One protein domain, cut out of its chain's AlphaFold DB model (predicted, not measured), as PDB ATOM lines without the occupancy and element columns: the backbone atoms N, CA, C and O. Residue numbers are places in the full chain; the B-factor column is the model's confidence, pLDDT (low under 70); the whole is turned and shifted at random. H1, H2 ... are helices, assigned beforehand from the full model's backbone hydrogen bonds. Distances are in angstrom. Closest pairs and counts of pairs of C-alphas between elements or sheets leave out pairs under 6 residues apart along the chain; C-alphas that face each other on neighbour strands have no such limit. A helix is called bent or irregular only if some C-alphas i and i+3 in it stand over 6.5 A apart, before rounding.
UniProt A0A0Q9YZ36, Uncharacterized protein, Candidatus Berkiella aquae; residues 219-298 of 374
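AT A GLANCE: This is residues 219 to 298 of the 374 residues of an uncharacterized protein of Candidatus Berkiella aquae (UniProt A0A0Q9YZ36). A long helix, H3, forms the backbone of a head-and-arm shape: H1 and the short H2 pack on its first part to make a small head, and the rest of H3 sticks out as a long bare arm, with residues 272 to 287 and 289 to 295 standing free. H1 runs beside the first part of H3 in the same direction, and H2 sits at the same end of H3, apart from H1. The printed part has 80 residues with three named helices, in the order H1, H2, H3, and no named strand; its class is all helix. The whole is extended, with a radius of gyration of the C-alphas of 20.2 A, and spans 64 by 21 by 16 A, the length being made by H3.

HOW THE PARTS SIT: H1, residues 219 to 236, touches H3, residues 254 to 294, which meets it with residues 255 to 268 alone. Their closest C-alphas are those of Ser 228 and Tyr 260, 4.9 A apart. The two run the same way at a shallow tilt of 33 degrees, only just short of steep. H2, residues 244 to 249, touches H3, which meets it with residues 254 to 261 alone. Their closest C-alphas are those of Leu 247 and Ser 257, 6.0 A apart. H2 and H3 run opposite ways at a steep tilt of 50 degrees. H1 and H2 are apart, though they follow each other in the chain. In H1, H2 and H3 every O i to N i+4 pair is within hydrogen-bond range.

IN THESE COORDINATES: H1 has 18 residues, Asp 219 to Ser 236, and measures 25.7 A from first to last C-alpha; C-alpha 219 is at (4.537, 19.046, -28.976). H2 has 6 residues, Lys 244 to Lys 249. H3 has 41 residues, Glu 254 to Lys 294, and measures 60.2 A; it begins with C-alpha 254 at (13.985, 8.572, -24.820) and ends with C-alpha 294 at (17.488, -20.089, -77.694). None of the three helices is bent or irregular.

THE WHOLE: The two C-alphas farthest apart are those of Asp 219 and Asn 295, 64.5 A. The first and last printed C-alphas, Asp 219 and Ser 298, are 60.5 A apart. The printed part has no cut. The link from H1 to H2 is short, with 7 residues between them, and the link from H2 to H3 is tight, with 4; no link is long. The mean pLDDT of the printed part is 85.0, and the model's confidence is low, under 70, at residues 290 to 298.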
ATOM      1  N   ASP A 219       3.112  18.787 -28.752       90.69
ATOM      2  CA  ASP A 219       4.537  19.046 -28.976       90.69
ATOM      3  C   ASP A 219       5.376  17.756 -28.924       90.69
ATOM      4  O   ASP A 219       6.333  17.609 -29.689       90.69
ATOM      5  N   GLU A 220       4.976  16.771 -28.117       89.81
ATOM      6  CA  GLU A 220       5.610  15.450 -28.067       89.81
ATOM      7  C   GLU A 220       5.401  14.688 -29.381       89.81
ATOM      8  O   GLU A 220       6.352  14.146 -29.952       89.81
ATOM      9  N   GLU A 221       4.174  14.698 -29.919       91.81
ATOM     10  CA  GLU A 221       3.885  14.108 -31.228       91.81
ATOM     11  C   GLU A 221       4.710  14.766 -32.336       91.81
ATOM     12  O   GLU A 221       5.243  14.080 -33.213       91.81
ATOM     13  N   GLN A 222       4.848  16.094 -32.300       91.88
ATOM     14  CA  GLN A 222       5.687  16.829 -33.246       91.88
ATOM     15  C   GLN A 222       7.155  16.409 -33.154       91.88
ATOM     16  O   GLN A 222       7.787  16.170 -34.188       91.88
ATOM     17  N   ALA A 223       7.692  16.266 -31.942       91.00
ATOM     18  CA  ALA A 223       9.066  15.828 -31.733       91.00
ATOM     19  C   ALA A 223       9.299  14.406 -32.278       91.00
ATOM     20  O   ALA A 223      10.297  14.156 -32.961       91.00
ATOM     21  N   ILE A 224       8.347  13.491 -32.065       93.12
ATOM     22  CA  ILE A 224       8.385  12.120 -32.598       93.12
ATOM     23  C   ILE A 224       8.323  12.117 -34.133       93.12
ATOM     24  O   ILE A 224       9.112  11.425 -34.790       93.12
ATOM     25  N   ARG A 225       7.422  12.907 -34.735       91.50
ATOM     26  CA  ARG A 225       7.303  13.041 -36.199       91.50
ATOM     27  C   ARG A 225       8.589  13.587 -36.812       91.50
ATOM     28  O   ARG A 225       9.073  13.024 -37.796       91.50
ATOM     29  N   LYS A 226       9.181  14.611 -36.187       93.19
ATOM     30  CA  LYS A 226      10.469  15.192 -36.587       93.19
ATOM     31  C   LYS A 226      11.582  14.151 -36.536       93.19
ATOM     32  O   LYS A 226      12.290  13.971 -37.524       93.19
ATOM     33  N   ALA A 227      11.704  13.418 -35.431       92.81
ATOM     34  CA  ALA A 227      12.686  12.347 -35.283       92.81
ATOM     35  C   ALA A 227      12.545  11.284 -36.389       92.81
ATOM     36  O   ALA A 227      13.513  10.954 -37.075       92.81
ATOM     37  N   SER A 228      11.316  10.833 -36.634       92.81
ATOM     38  CA  SER A 228      10.987   9.852 -37.674       92.81
ATOM     39  C   SER A 228      11.261  10.377 -39.092       92.81
ATOM     40  O   SER A 228      11.674   9.632 -39.983       92.81
ATOM     41  N   TYR A 229      11.035  11.668 -39.347       90.88
ATOM     42  CA  TYR A 229      11.363  12.300 -40.625       90.88
ATOM     43  C   TYR A 229      12.878  12.356 -40.862       90.88
ATOM     44  O   TYR A 229      13.344  11.930 -41.919       90.88
ATOM     45  N   VAL A 230      13.655  12.777 -39.862       90.56
ATOM     46  CA  VAL A 230      15.122  12.807 -39.950       90.56
ATOM     47  C   VAL A 230      15.692  11.397 -40.149       90.56
ATOM     48  O   VAL A 230      16.593  11.225 -40.967       90.56
ATOM     49  N   ALA A 231      15.142  10.377 -39.484       90.50
ATOM     50  CA  ALA A 231      15.540   8.980 -39.687       90.50
ATOM     51  C   ALA A 231      15.327   8.507 -41.136       90.50
ATOM     52  O   ALA A 231      16.199   7.868 -41.726       90.50
ATOM     53  N   ARG A 232      14.196   8.868 -41.760       89.44
ATOM     54  CA  ARG A 232      13.939   8.561 -43.179       89.44
ATOM     55  C   ARG A 232      14.933   9.252 -44.109       89.44
ATOM     56  O   ARG A 232      15.443   8.619 -45.034       89.44
ATOM     57  N   LEU A 233      15.230  10.529 -43.858       88.88
ATOM     58  CA  LEU A 233      16.232  11.270 -44.629       88.88
ATOM     59  C   LEU A 233      17.626  10.652 -44.487       88.88
ATOM     60  O   LEU A 233      18.345  10.550 -45.479       88.88
ATOM     61  N   ALA A 234      17.980  10.200 -43.285       90.00
ATOM     62  CA  ALA A 234      19.241   9.528 -43.003       90.00
ATOM     63  C   ALA A 234      19.410   8.253 -43.851       90.00
ATOM     64  O   ALA A 234      20.416   8.093 -44.541       90.00
ATOM     65  N   VAL A 235      18.393   7.386 -43.897       89.56
ATOM     66  CA  VAL A 235      18.407   6.174 -44.741       89.56
ATOM     67  C   VAL A 235      18.461   6.507 -46.233       89.56
ATOM     68  O   VAL A 235      19.194   5.863 -46.991       89.56
ATOM     69  N   SER A 236      17.701   7.516 -46.670       83.81
ATOM     70  CA  SER A 236      17.708   7.966 -48.067       83.81
ATOM     71  C   SER A 236      19.114   8.395 -48.500       83.81
ATOM     72  O   SER A 236      19.625   7.917 -49.510       83.81
ATOM     73  N   ARG A 237      19.786   9.189 -47.657       88.75
ATOM     74  CA  ARG A 237      21.159   9.677 -47.862       88.75
ATOM     75  C   ARG A 237      22.247   8.632 -47.585       88.75
ATOM     76  O   ARG A 237      23.416   8.920 -47.796       88.75
ATOM     77  N   GLY A 238      21.883   7.445 -47.095       86.06
ATOM     78  CA  GLY A 238      22.836   6.388 -46.745       86.06
ATOM     79  C   GLY A 238      23.682   6.691 -45.506       86.06
ATOM     80  O   GLY A 238      24.733   6.085 -45.325       86.06
ATOM     81  N   THR A 239      23.258   7.616 -44.644       88.62
ATOM     82  CA  THR A 239      24.006   7.934 -43.423       88.62
ATOM     83  C   THR A 239      23.861   6.807 -42.394       88.62
ATOM     84  O   THR A 239      22.748   6.288 -42.238       88.62
ATOM     85  N   PRO A 240      24.929   6.454 -41.656       88.44
ATOM     86  CA  PRO A 240      24.891   5.398 -40.649       88.44
ATOM     87  C   PRO A 240      23.949   5.744 -39.490       88.44
ATOM     88  O   PRO A 240      23.771   6.915 -39.142       88.44
ATOM     89  N   CYS A 241      23.348   4.715 -38.892       89.94
ATOM     90  CA  CYS A 241      22.442   4.875 -37.759       89.94
ATOM     91  C   CYS A 241      23.226   5.308 -36.504       89.94
ATOM     92  O   CYS A 241      24.141   4.590 -36.096       89.94
ATOM     93  N   PRO A 242      22.908   6.456 -35.877       91.25
ATOM     94  CA  PRO A 242      23.487   6.828 -34.589       91.25
ATOM     95  C   PRO A 242      22.996   5.897 -33.469       91.25
ATOM     96  O   PRO A 242      21.878   5.393 -33.518       91.25
ATOM     97  N   THR A 243      23.800   5.717 -32.419       92.50
ATOM     98  CA  THR A 243      23.372   4.989 -31.213       92.50
ATOM     99  C   THR A 243      22.346   5.793 -30.407       92.50
ATOM    100  O   THR A 243      22.287   7.023 -30.510       92.50
ATOM    101  N   LYS A 244      21.559   5.114 -29.554       92.44
ATOM    102  CA  LYS A 244      20.595   5.774 -28.650       92.44
ATOM    103  C   LYS A 244      21.282   6.850 -27.803       92.44
ATOM    104  O   LYS A 244      20.810   7.979 -27.742       92.44
ATOM    105  N   GLU A 245      22.454   6.547 -27.249       91.12
ATOM    106  CA  GLU A 245      23.258   7.499 -26.473       91.12
ATOM    107  C   GLU A 245      23.666   8.736 -27.281       91.12
ATOM    108  O   GLU A 245      23.602   9.859 -26.780       91.12
ATOM    109  N   ALA A 246      24.056   8.558 -28.547       91.06
ATOM    110  CA  ALA A 246      24.402   9.675 -29.418       91.06
ATOM    111  C   ALA A 246      23.183  10.556 -29.737       91.06
ATOM    112  O   ALA A 246      23.334  11.765 -29.898       91.06
ATOM    113  N   LEU A 247      21.980   9.978 -29.815       92.69
ATOM    114  CA  LEU A 247      20.734  10.733 -29.969       92.69
ATOM    115  C   LEU A 247      20.385  11.506 -28.691       92.69
ATOM    116  O   LEU A 247      20.075  12.692 -28.777       92.69
ATOM    117  N   LEU A 248      20.518  10.891 -27.512       93.12
ATOM    118  CA  LEU A 248      20.303  11.574 -26.231       93.12
ATOM    119  C   LEU A 248      21.267  12.762 -26.061       93.12
ATOM    120  O   LEU A 248      20.837  13.864 -25.731       93.12
ATOM    121  N   LYS A 249      22.555  12.591 -26.404       92.62
ATOM    122  CA  LYS A 249      23.543  13.693 -26.425       92.62
ATOM    123  C   LYS A 249      23.185  14.810 -27.409       92.62
ATOM    124  O   LYS A 249      23.577  15.952 -27.204       92.62
ATOM    125  N   LYS A 250      22.438  14.497 -28.472       89.44
ATOM    126  CA  LYS A 250      21.910  15.472 -29.442       89.44
ATOM    127  C   LYS A 250      20.610  16.144 -28.979       89.44
ATOM    128  O   LYS A 250      20.017  16.886 -29.758       89.44
ATOM    129  N   GLY A 251      20.162  15.892 -27.748       90.62
ATOM    130  CA  GLY A 251      18.966  16.501 -27.167       90.62
ATOM    131  C   GLY A 251      17.658  15.782 -27.501       90.62
ATOM    132  O   GLY A 251      16.589  16.360 -27.324       90.62
ATOM    133  N   TYR A 252      17.710  14.539 -27.992       91.00
ATOM    134  CA  TYR A 252      16.509  13.713 -28.126       91.00
ATOM    135  C   TYR A 252      16.070  13.205 -26.749       91.00
ATOM    136  O   TYR A 252      16.895  12.859 -25.909       91.00
ATOM    137  N   THR A 253      14.760  13.110 -26.539       94.69
ATOM    138  CA  THR A 253      14.175  12.360 -25.417       94.69
ATOM    139  C   THR A 253      14.241  10.855 -25.679       94.69
ATOM    140  O   THR A 253      14.414  10.425 -26.822       94.69
ATOM    141  N   GLU A 254      14.025  10.032 -24.651       93.50
ATOM    142  CA  GLU A 254      13.985   8.572 -24.820       93.50
ATOM    143  C   GLU A 254      12.984   8.146 -25.902       93.50
ATOM    144  O   GLU A 254      13.363   7.475 -26.861       93.50
ATOM    145  N   GLN A 255      11.751   8.648 -25.832       93.31
ATOM    146  CA  GLN A 255      10.693   8.328 -26.794       93.31
ATOM    147  C   GLN A 255      11.046   8.739 -28.232       93.31
ATOM    148  O   GLN A 255      10.808   7.995 -29.184       93.31
ATOM    149  N   THR A 256      11.643   9.919 -28.416       93.69
ATOM    150  CA  THR A 256      12.019  10.395 -29.758       93.69
ATOM    151  C   THR A 256      13.230   9.646 -30.313       93.69
ATOM    152  O   THR A 256      13.300   9.416 -31.521       93.69
ATOM    153  N   SER A 257      14.154   9.213 -29.449       93.62
ATOM    154  CA  SER A 257      15.278   8.359 -29.835       93.62
ATOM    155  C   SER A 257      14.814   6.967 -30.281       93.62
ATOM    156  O   SER A 257      15.262   6.469 -31.312       93.62
ATOM    157  N   GLU A 258      13.846   6.370 -29.582       94.38
ATOM    158  CA  GLU A 258      13.259   5.078 -29.950       94.38
ATOM    159  C   GLU A 258      12.485   5.167 -31.265       94.38
ATOM    160  O   GLU A 258      12.678   4.340 -32.158       94.38
ATOM    161  N   ALA A 259      11.682   6.223 -31.439       92.62
ATOM    162  CA  ALA A 259      10.973   6.479 -32.687       92.62
ATOM    163  C   ALA A 259      11.927   6.661 -33.880       92.62
ATOM    164  O   ALA A 259      11.656   6.158 -34.976       92.62
ATOM    165  N   TYR A 260      13.056   7.350 -33.673       95.94
ATOM    166  CA  TYR A 260      14.100   7.493 -34.686       95.94
ATOM    167  C   TYR A 260      14.641   6.125 -35.110       95.94
ATOM    168  O   TYR A 260      14.621   5.803 -36.299       95.94
ATOM    169  N   LEU A 261      15.100   5.316 -34.149       94.69
ATOM    170  CA  LEU A 261      15.732   4.021 -34.413       94.69
ATOM    171  C   LEU A 261      14.758   3.046 -35.085       94.69
ATOM    172  O   LEU A 261      15.085   2.460 -36.118       94.69
ATOM    173  N   ALA A 262      13.529   2.946 -34.571       94.12
ATOM    174  CA  ALA A 262      12.489   2.106 -35.159       94.12
ATOM    175  C   ALA A 262      12.170   2.519 -36.607       94.12
ATOM    176  O   ALA A 262      12.022   1.676 -37.496       94.12
ATOM    177  N   THR A 263      12.100   3.829 -36.873       93.38
ATOM    178  CA  THR A 263      11.842   4.348 -38.222       93.38
ATOM    179  C   THR A 263      13.025   4.130 -39.161       93.38
ATOM    180  O   THR A 263      12.810   3.837 -40.341       93.38
ATOM    181  N   TYR A 264      14.255   4.262 -38.664       93.56
ATOM    182  CA  TYR A 264      15.467   4.008 -39.434       93.56
ATOM    183  C   TYR A 264      15.500   2.554 -39.909       93.56
ATOM    184  O   TYR A 264      15.567   2.312 -41.114       93.56
ATOM    185  N   GLU A 265      15.340   1.594 -38.995       92.31
ATOM    186  CA  GLU A 265      15.347   0.166 -39.337       92.31
ATOM    187  C   GLU A 265      14.215  -0.193 -40.299       92.31
ATOM    188  O   GLU A 265      14.439  -0.813 -41.341       92.31
ATOM    189  N   LYS A 266      12.996   0.290 -40.035       91.81
ATOM    190  CA  LYS A 266      11.861   0.075 -40.942       91.81
ATOM    191  C   LYS A 266      12.134   0.620 -42.345       91.81
ATOM    192  O   LYS A 266      11.806  -0.033 -43.336       91.81
ATOM    193  N   SER A 267      12.717   1.813 -42.444       88.06
ATOM    194  CA  SER A 267      13.009   2.452 -43.731       88.06
ATOM    195  C   SER A 267      14.155   1.759 -44.464       88.06
ATOM    196  O   SER A 267      14.098   1.620 -45.684       88.06
ATOM    197  N   LYS A 268      15.167   1.281 -43.736       91.06
ATOM    198  CA  LYS A 268      16.279   0.495 -44.276       91.06
ATOM    199  C   LYS A 268      15.794  -0.845 -44.821       91.06
ATOM    200  O   LYS A 268      16.086  -1.168 -45.968       91.06
ATOM    201  N   ASN A 269      14.971  -1.566 -44.060       88.69
ATOM    202  CA  ASN A 269      14.366  -2.822 -44.506       88.69
ATOM    203  C   ASN A 269      13.500  -2.614 -45.751       88.69
ATOM    204  O   ASN A 269      13.593  -3.383 -46.702       88.69
ATOM    205  N   ALA A 270      12.714  -1.534 -45.797       84.69
ATOM    206  CA  ALA A 270      11.932  -1.191 -46.981       84.69
ATOM    207  C   ALA A 270      12.809  -0.853 -48.200       84.69
ATOM    208  O   ALA A 270      12.455  -1.219 -49.317       84.69
ATOM    209  N   LYS A 271      13.945  -0.167 -48.005       86.44
ATOM    210  CA  LYS A 271      14.912   0.126 -49.075       86.44
ATOM    211  C   LYS A 271      15.555  -1.156 -49.604       86.44
ATOM    212  O   LYS A 271      15.578  -1.356 -50.812       86.44
ATOM    213  N   ASN A 272      15.998  -2.040 -48.714       86.69
ATOM    214  CA  ASN A 272      16.602  -3.319 -49.088       86.69
ATOM    215  C   ASN A 272      15.602  -4.219 -49.819       86.69
ATOM    216  O   ASN A 272      15.916  -4.714 -50.890       86.69
ATOM    217  N   ALA A 273      14.372  -4.344 -49.314       83.69
ATOM    218  CA  ALA A 273      13.328  -5.129 -49.973       83.69
ATOM    219  C   ALA A 273      12.998  -4.621 -51.388       83.69
ATOM    220  O   ALA A 273      12.648  -5.412 -52.258       83.69
ATOM    221  N   ARG A 274      13.097  -3.306 -51.634       81.75
ATOM    222  CA  ARG A 274      12.951  -2.743 -52.986       81.75
ATOM    223  C   ARG A 274      14.119  -3.129 -53.886       81.75
ATOM    224  O   ARG A 274      13.869  -3.598 -54.985       81.75
ATOM    225  N   LEU A 275      15.351  -2.988 -53.398       84.44
ATOM    226  CA  LEU A 275      16.552  -3.375 -54.143       84.44
ATOM    227  C   LEU A 275      16.542  -4.867 -54.504       84.44
ATOM    228  O   LEU A 275      16.838  -5.211 -55.639       84.44
ATOM    229  N   THR A 276      16.143  -5.741 -53.575       86.69
ATOM    230  CA  THR A 276      16.013  -7.181 -53.840       86.69
ATOM    231  C   THR A 276      14.985  -7.457 -54.936       86.69
ATOM    232  O   THR A 276      15.293  -8.168 -55.883       86.69
ATOM    233  N   ARG A 277      13.805  -6.826 -54.880       80.44
ATOM    234  CA  ARG A 277      12.790  -6.975 -55.939       80.44
ATOM    235  C   ARG A 277      13.261  -6.451 -57.291       80.44
ATOM    236  O   ARG A 277      12.951  -7.042 -58.315       80.44
ATOM    237  N   GLU A 278      13.985  -5.336 -57.315       82.06
ATOM    238  CA  GLU A 278      14.560  -4.801 -58.554       82.06
ATOM    239  C   GLU A 278      15.599  -5.763 -59.148       82.06
ATOM    240  O   GLU A 278      15.613  -5.968 -60.360       82.06
ATOM    241  N   GLN A 279      16.418  -6.402 -58.308       85.50
ATOM    242  CA  GLN A 279      17.371  -7.430 -58.737       85.50
ATOM    243  C   GLN A 279      16.669  -8.683 -59.272       85.50
ATOM    244  O   GLN A 279      17.058  -9.184 -60.324       85.50
ATOM    245  N   GLU A 280      15.626  -9.164 -58.593       83.56
ATOM    246  CA  GLU A 280      14.805 -10.293 -59.053       83.56
ATOM    247  C   GLU A 280      14.180  -9.997 -60.424       83.56
ATOM    248  O   GLU A 280      14.280 -10.810 -61.341       83.56
ATOM    249  N   LEU A 281      13.615  -8.799 -60.612       82.75
ATOM    250  CA  LEU A 281      13.050  -8.382 -61.899       82.75
ATOM    251  C   LEU A 281      14.105  -8.321 -63.011       82.75
ATOM    252  O   LEU A 281      13.839  -8.756 -64.129       82.75
ATOM    253  N   GLN A 282      15.309  -7.826 -62.716       81.69
ATOM    254  CA  GLN A 282      16.412  -7.814 -63.683       81.69
ATOM    255  C   GLN A 282      16.883  -9.226 -64.045       81.69
ATOM    256  O   GLN A 282      17.174  -9.495 -65.209       81.69
ATOM    257  N   GLN A 283      16.952 -10.138 -63.073       83.81
ATOM    258  CA  GLN A 283      17.305 -11.536 -63.328       83.81
ATOM    259  C   GLN A 283      16.269 -12.219 -64.221       83.81
ATOM    260  O   GLN A 283      16.655 -12.855 -65.200       83.81
ATOM    261  N   LEU A 284      14.978 -12.025 -63.942       80.12
ATOM    262  CA  LEU A 284      13.893 -12.547 -64.776       80.12
ATOM    263  C   LEU A 284      13.948 -11.983 -66.200       80.12
ATOM    264  O   LEU A 284      13.799 -12.726 -67.165       80.12
ATOM    265  N   GLN A 285      14.229 -10.687 -66.355       79.25
ATOM    266  CA  GLN A 285      14.369 -10.072 -67.676       79.25
ATOM    267  C   GLN A 285      15.573 -10.629 -68.450       79.25
ATOM    268  O   GLN A 285      15.472 -10.891 -69.646       79.25
ATOM    269  N   ASN A 286      16.698 -10.865 -67.772       79.69
ATOM    270  CA  ASN A 286      17.869 -11.481 -68.394       79.69
ATOM    271  C   ASN A 286      17.598 -12.933 -68.808       79.69
ATOM    272  O   ASN A 286      18.051 -13.347 -69.871       79.69
ATOM    273  N   GLN A 287      16.848 -13.693 -68.003       75.81
ATOM    274  CA  GLN A 287      16.419 -15.051 -68.359       75.81
ATOM    275  C   GLN A 287      15.505 -15.043 -69.589       75.81
ATOM    276  O   GLN A 287      15.727 -15.831 -70.504       75.81
ATOM    277  N   LEU A 288      14.555 -14.106 -69.658       71.31
ATOM    278  CA  LEU A 288      13.645 -13.959 -70.798       71.31
ATOM    279  C   LEU A 288      14.390 -13.608 -72.100       71.31
ATOM    280  O   LEU A 288      14.112 -14.160 -73.163       71.31
ATOM    281  N   ASN A 289      15.379 -12.716 -72.017       73.50
ATOM    282  CA  ASN A 289      16.215 -12.369 -73.167       73.50
ATOM    283  C   ASN A 289      17.047 -13.575 -73.641       73.50
ATOM    284  O   ASN A 289      17.157 -13.809 -74.840       73.50
ATOM    285  N   GLN A 290      17.565 -14.388 -72.712       68.00
ATOM    286  CA  GLN A 290      18.324 -15.602 -73.038       68.00
ATOM    287  C   GLN A 290      17.453 -16.742 -73.590       68.00
ATOM    288  O   GLN A 290      17.944 -17.532 -74.396       68.00
ATOM    289  N   SER A 291      16.183 -16.854 -73.182       59.50
ATOM    290  CA  SER A 291      15.254 -17.858 -73.724       59.50
ATOM    291  C   SER A 291      14.781 -17.508 -75.135       59.50
ATOM    292  O   SER A 291      14.669 -18.403 -75.971       59.50
ATOM    293  N   ASN A 292      14.587 -16.217 -75.432       57.09
ATOM    294  CA  ASN A 292      14.242 -15.746 -76.778       57.09
ATOM    295  C   ASN A 292      15.377 -15.977 -77.789       57.09
ATOM    296  O   ASN A 292      15.111 -16.249 -78.954       57.09
ATOM    297  N   GLU A 293      16.640 -15.927 -77.355       56.78
ATOM    298  CA  GLU A 293      17.790 -16.262 -78.208       56.78
ATOM    299  C   GLU A 293      17.941 -17.772 -78.465       56.78
ATOM    300  O   GLU A 293      18.603 -18.169 -79.423       56.78
ATOM    301  N   LYS A 294      17.341 -18.625 -77.623       56.81
ATOM    302  CA  LYS A 294      17.488 -20.089 -77.694       56.81
ATOM    303  C   LYS A 294      16.251 -20.832 -78.213       56.81
ATOM    304  O   LYS A 294      16.328 -22.050 -78.337       56.81
ATOM    305  N   ASN A 295      15.146 -20.139 -78.530       52.66
ATOM    306  CA  ASN A 295      13.837 -20.742 -78.850       52.66
ATOM    307  C   ASN A 295      13.383 -21.790 -77.811       52.66
ATOM    308  O   ASN A 295      12.686 -22.748 -78.137       52.66
ATOM    309  N   ASP A 296      13.794 -21.620 -76.554       50.53
ATOM    310  CA  ASP A 296      13.554 -22.591 -75.490       50.53
ATOM    311  C   ASP A 296      12.489 -22.020 -74.541       50.53
ATOM    312  O   ASP A 296      12.772 -21.304 -73.578       50.53
ATOM    313  N   TYR A 297      11.218 -22.275 -74.867       51.69
ATOM    314  CA  TYR A 297      10.048 -21.716 -74.173       51.69
ATOM    315  C   TYR A 297       9.766 -22.376 -72.810       51.69
ATOM    316  O   TYR A 297       8.804 -22.024 -72.132       51.69
ATOM    317  N   SER A 298      10.626 -23.288 -72.350       54.62
ATOM    318  CA  SER A 298      10.508 -23.955 -71.047       54.62
ATOM    319  C   SER A 298      10.617 -22.990 -69.851       54.62
ATOM    320  O   SER A 298      10.073 -23.262 -68.782       54.62
TER     321      SER A 298